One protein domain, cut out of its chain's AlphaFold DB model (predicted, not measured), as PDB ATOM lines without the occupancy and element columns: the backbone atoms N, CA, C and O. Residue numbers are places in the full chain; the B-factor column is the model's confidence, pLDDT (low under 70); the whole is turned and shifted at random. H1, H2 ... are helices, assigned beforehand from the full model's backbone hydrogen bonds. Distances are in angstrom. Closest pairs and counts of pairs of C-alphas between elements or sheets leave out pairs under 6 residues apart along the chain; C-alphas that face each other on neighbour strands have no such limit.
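Overview. This is residues 384 to 423 of the 615 residues of the protein "Hypothetical protein" of Adineta steineri (UniProt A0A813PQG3). Two helices, a long H1 and a shorter H2, meet near their ends and make a wide, open corner like an L, with nothing packed in the space between their arms. The printed part has 40 residues with two named helices, H1 then H2, and no named strand; the class is all helix. It is extended, with a radius of gyration of the C-alphas of 15.3 A, and spans 47 by 20 by 6 A.

Arrangement. H1, residues 384 to 406, and H2, residues 409 to 423, are joined by a tight link of 2 residues. They are close but not clearly touching, with 2 pairs of C-alphas within 8 A; the closest C-alphas, of Asp 404 and Phe 410, are 6.6 A apart. Their lines stand about perpendicular, at 83 degrees. In H1 and H2 every O i to N i+4 pair is within hydrogen-bond range.

Along the chain. H1 begins at C-alpha 384, (-40.969, -28.905, 2.853), and measures 32.6 A to C-alpha 406, (-41.812, 0.574, 16.863). H2 measures 21.5 A from C-alpha 409 to C-alpha 423, (-17.726, 11.948, 9.526).

Size, cuts and confidence. The two C-alphas farthest apart, of Ile 384 and Asn 423, are 47.5 A apart. The printed part has no cut. The mean pLDDT of the printed part is 73.5, and residues 404 to 423 are under 70.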
ATOM      1  N   ILE A 384     -39.773 -29.662   2.443       89.56
ATOM      2  CA  ILE A 384     -40.969 -28.905   2.853       89.56
ATOM      3  C   ILE A 384     -40.936 -28.592   4.357       89.56
ATOM      4  O   ILE A 384     -41.155 -27.444   4.738       89.56
ATOM      5  N   PHE A 385     -40.602 -29.560   5.218       91.44
ATOM      6  CA  PHE A 385     -40.464 -29.313   6.658       91.44
ATOM      7  C   PHE A 385     -39.334 -28.319   6.983       91.44
ATOM      8  O   PHE A 385     -39.513 -27.448   7.834       91.44
ATOM      9  N   ILE A 386     -38.191 -28.391   6.292       90.19
ATOM     10  CA  ILE A 386     -37.087 -27.429   6.435       90.19
ATOM     11  C   ILE A 386     -37.547 -26.025   6.021       90.19
ATOM     12  O   ILE A 386     -37.350 -25.082   6.789       90.19
ATOM     13  N   TYR A 387     -38.217 -25.878   4.875       90.56
ATOM     14  CA  TYR A 387     -38.768 -24.597   4.425       90.56
ATOM     15  C   TYR A 387     -39.850 -24.058   5.371       90.56
ATOM     16  O   TYR A 387     -39.863 -22.862   5.653       90.56
ATOM     17  N   GLU A 388     -40.709 -24.910   5.939       89.75
ATOM     18  CA  GLU A 388     -41.658 -24.501   6.978       89.75
ATOM     19  C   GLU A 388     -40.957 -23.935   8.218       89.75
ATOM     20  O   GLU A 388     -41.416 -22.934   8.771       89.75
ATOM     21  N   GLN A 389     -39.869 -24.559   8.682       88.75
ATOM     22  CA  GLN A 389     -39.110 -24.063   9.834       88.75
ATOM     23  C   GLN A 389     -38.348 -22.777   9.494       88.75
ATOM     24  O   GLN A 389     -38.383 -21.826  10.271       88.75
ATOM     25  N   GLN A 390     -37.738 -22.687   8.308       88.62
ATOM     26  CA  GLN A 390     -37.119 -21.449   7.822       88.62
ATOM     27  C   GLN A 390     -38.141 -20.307   7.725       88.62
ATOM     28  O   GLN A 390     -37.846 -19.194   8.151       88.62
ATOM     29  N   PHE A 391     -39.357 -20.575   7.243       89.56
ATOM     30  CA  PHE A 391     -40.430 -19.582   7.157       89.56
ATOM     31  C   PHE A 391     -40.979 -19.185   8.536       89.56
ATOM     32  O   PHE A 391     -41.239 -18.005   8.771       89.56
ATOM     33  N   LYS A 392     -41.108 -20.130   9.482       89.19
ATOM     34  CA  LYS A 392     -41.452 -19.840  10.890       89.19
ATOM     35  C   LYS A 392     -40.391 -18.947  11.542       89.19
ATOM     36  O   LYS A 392     -40.753 -17.930  12.130       89.19
ATOM     37  N   ASN A 393     -39.111 -19.270  11.362       84.94
ATOM     38  CA  ASN A 393     -37.990 -18.472  11.860       84.94
ATOM     39  C   ASN A 393     -37.984 -17.074  11.226       84.94
ATOM     40  O   ASN A 393     -37.990 -16.087  11.949       84.94
ATOM     41  N   LEU A 394     -38.074 -16.971   9.895       87.06
ATOM     42  CA  LEU A 394     -38.124 -15.691   9.178       87.06
ATOM     43  C   LEU A 394     -39.313 -14.829   9.629       87.06
ATOM     44  O   LEU A 394     -39.158 -13.624   9.810       87.06
ATOM     45  N   LYS A 395     -40.482 -15.438   9.867       87.81
ATOM     46  CA  LYS A 395     -41.658 -14.748  10.413       87.81
ATOM     47  C   LYS A 395     -41.409 -14.235  11.834       87.81
ATOM     48  O   LYS A 395     -41.777 -13.099  12.119       87.81
ATOM     49  N   GLN A 396     -40.765 -15.019  12.700       84.75
ATOM     50  CA  GLN A 396     -40.362 -14.562  14.035       84.75
ATOM     51  C   GLN A 396     -39.341 -13.420  13.951       84.75
ATOM     52  O   GLN A 396     -39.541 -12.392  14.589       84.75
ATOM     53  N   THR A 397     -38.298 -13.538  13.124       81.25
ATOM     54  CA  THR A 397     -37.306 -12.471  12.906       81.25
ATOM     55  C   THR A 397     -37.961 -11.195  12.376       81.25
ATOM     56  O   THR A 397     -37.661 -10.113  12.867       81.25
ATOM     57  N   ALA A 398     -38.908 -11.302  11.439       78.19
ATOM     58  CA  ALA A 398     -39.673 -10.162  10.945       78.19
ATOM     59  C   ALA A 398     -40.547  -9.522  12.040       78.19
ATOM     60  O   ALA A 398     -40.639  -8.301  12.094       78.19
ATOM     61  N   GLN A 399     -41.149 -10.314  12.938       81.56
ATOM     62  CA  GLN A 399     -41.903  -9.793  14.085       81.56
ATOM     63  C   GLN A 399     -40.997  -9.102  15.120       81.56
ATOM     64  O   GLN A 399     -41.370  -8.046  15.623       81.56
ATOM     65  N   TYR A 400     -39.802  -9.641  15.394       75.25
ATOM     66  CA  TYR A 400     -38.797  -8.979  16.234       75.25
ATOM     67  C   TYR A 400     -38.317  -7.658  15.619       75.25
ATOM     68  O   TYR A 400     -38.304  -6.642  16.304       75.25
ATOM     69  N   LEU A 401     -38.008  -7.636  14.318       71.94
ATOM     70  CA  LEU A 401     -37.608  -6.411  13.618       71.94
ATOM     71  C   LEU A 401     -38.726  -5.358  13.595       71.94
ATOM     72  O   LEU A 401     -38.436  -4.172  13.699       71.94
ATOM     73  N   LEU A 402     -39.997  -5.767  13.503       72.50
ATOM     74  CA  LEU A 402     -41.132  -4.844  13.612       72.50
ATOM     75  C   LEU A 402     -41.231  -4.234  15.022       72.50
ATOM     76  O   LEU A 402     -41.440  -3.033  15.157       72.50
ATOM     77  N   TYR A 403     -41.012  -5.044  16.062       72.44
ATOM     78  CA  TYR A 403     -40.986  -4.589  17.455       72.44
ATOM     79  C   TYR A 403     -39.803  -3.648  17.751       72.44
ATOM     80  O   TYR A 403     -39.963  -2.670  18.482       72.44
ATOM     81  N   ASP A 404     -38.630  -3.893  17.162       62.50
ATOM     82  CA  ASP A 404     -37.485  -2.980  17.259       62.50
ATOM     83  C   ASP A 404     -37.731  -1.660  16.503       62.50
ATOM     84  O   ASP A 404     -37.297  -0.608  16.969       62.50
ATOM     85  N   LEU A 405     -38.468  -1.688  15.382       61.47
ATOM     86  CA  LEU A 405     -38.843  -0.494  14.610       61.47
ATOM     87  C   LEU A 405     -39.879   0.395  15.322       61.47
ATOM     88  O   LEU A 405     -39.760   1.617  15.253       61.47
ATOM     89  N   ASP A 406     -40.851  -0.185  16.036       61.97
ATOM     90  CA  ASP A 406     -41.812   0.574  16.863       61.97
ATOM     91  C   ASP A 406     -41.149   1.218  18.105       61.97
ATOM     92  O   ASP A 406     -41.663   2.183  18.683       61.97
ATOM     93  N   ASN A 407     -39.978   0.727  18.526       59.47
ATOM     94  CA  ASN A 407     -39.234   1.267  19.661       59.47
ATOM     95  C   ASN A 407     -38.343   2.456  19.254       59.47
ATOM     96  O   ASN A 407     -37.259   2.281  18.697       59.47
ATOM     97  N   ARG A 408     -38.733   3.678  19.655       57.34
ATOM     98  CA  ARG A 408     -38.047   4.964  19.351       57.34
ATOM     99  C   ARG A 408     -36.511   4.980  19.480       57.34
ATOM    100  O   ARG A 408     -35.867   5.748  18.771       57.34
ATOM    101  N   SER A 409     -35.905   4.136  20.322       59.56
ATOM    102  CA  SER A 409     -34.435   4.029  20.419       59.56
ATOM    103  C   SER A 409     -33.752   3.590  19.111       59.56
ATOM    104  O   SER A 409     -32.570   3.869  18.908       59.56
ATOM    105  N   PHE A 410     -34.468   2.919  18.201       61.66
ATOM    106  CA  PHE A 410     -33.942   2.542  16.889       61.66
ATOM    107  C   PHE A 410     -33.799   3.756  15.957       61.66
ATOM    108  O   PHE A 410     -32.807   3.871  15.236       61.66
ATOM    109  N   GLU A 411     -34.717   4.724  16.047       60.81
ATOM    110  CA  GLU A 411     -34.630   5.999  15.322       60.81
ATOM    111  C   GLU A 411     -33.407   6.820  15.780       60.81
ATOM    112  O   GLU A 411     -32.711   7.426  14.963       60.81
ATOM    113  N   GLU A 412     -33.088   6.795  17.078       62.00
ATOM    114  CA  GLU A 412     -31.884   7.431  17.633       62.00
ATOM    115  C   GLU A 412     -30.593   6.714  17.211       62.00
ATOM    116  O   GLU A 412     -29.620   7.373  16.839       62.00
ATOM    117  N   LYS A 413     -30.587   5.374  17.172       63.41
ATOM    118  CA  LYS A 413     -29.452   4.586  16.657       63.41
ATOM    119  C   LYS A 413     -29.201   4.838  15.168       63.41
ATOM    120  O   LYS A 413     -28.045   4.968  14.772       63.41
ATOM    121  N   ILE A 414     -30.247   4.988  14.351       65.38
ATOM    122  CA  ILE A 414     -30.106   5.393  12.942       65.38
ATOM    123  C   ILE A 414     -29.536   6.815  12.827       65.38
ATOM    124  O   ILE A 414     -28.654   7.044  12.000       65.38
ATOM    125  N   LYS A 415     -29.958   7.760  13.678       64.88
ATOM    126  CA  LYS A 415     -29.386   9.121  13.710       64.88
ATOM    127  C   LYS A 415     -27.906   9.123  14.117       64.88
ATOM    128  O   LYS A 415     -27.120   9.840  13.503       64.88
ATOM    129  N   GLN A 416     -27.497   8.286  15.075       64.06
ATOM    130  CA  GLN A 416     -26.078   8.087  15.405       64.06
ATOM    131  C   GLN A 416     -25.294   7.465  14.237       64.06
ATOM    132  O   GLN A 416     -24.230   7.964  13.879       64.06
ATOM    133  N   PHE A 417     -25.826   6.420  13.599       69.69
ATOM    134  CA  PHE A 417     -25.163   5.741  12.481       69.69
ATOM    135  C   PHE A 417     -24.990   6.654  11.253       69.69
ATOM    136  O   PHE A 417     -23.929   6.660  10.631       69.69
ATOM    137  N   LEU A 418     -25.989   7.491  10.947       68.81
ATOM    138  CA  LEU A 418     -25.904   8.501   9.886       68.81
ATOM    139  C   LEU A 418     -24.901   9.619  10.207       68.81
ATOM    140  O   LEU A 418     -24.171  10.031   9.307       68.81
ATOM    141  N   ASN A 419     -24.807  10.072  11.465       64.44
ATOM    142  CA  ASN A 419     -23.768  11.023  11.883       64.44
ATOM    143  C   ASN A 419     -22.354  10.437  11.732       64.44
ATOM    144  O   ASN A 419     -21.456  11.133  11.261       64.44
ATOM    145  N   ASN A 420     -22.152   9.161  12.071       65.31
ATOM    146  CA  ASN A 420     -20.847   8.512  11.919       65.31
ATOM    147  C   ASN A 420     -20.456   8.385  10.434       65.31
ATOM    148  O   ASN A 420     -19.372   8.815  10.050       65.31
ATOM    149  N   ILE A 421     -21.377   7.937   9.568       65.62
ATOM    150  CA  ILE A 421     -21.150   7.850   8.111       65.62
ATOM    151  C   ILE A 421     -20.880   9.224   7.461       65.62
ATOM    152  O   ILE A 421     -20.211   9.294   6.427       65.62
ATOM    153  N   LEU A 422     -21.380  10.318   8.046       59.03
ATOM    154  CA  LEU A 422     -21.072  11.685   7.610       59.03
ATOM    155  C   LEU A 422     -19.652  12.138   7.992       59.03
ATOM    156  O   LEU A 422     -19.046  12.876   7.217       59.03
ATOM    157  N   ASN A 423     -19.107  11.668   9.117       58.00
ATOM    158  CA  ASN A 423     -17.726  11.948   9.526       58.00
ATOM    159  C   ASN A 423     -16.708  11.077   8.770       58.00
ATOM    160  O   ASN A 423     -15.730  11.597   8.229       58.00
TER     161      ASN A 423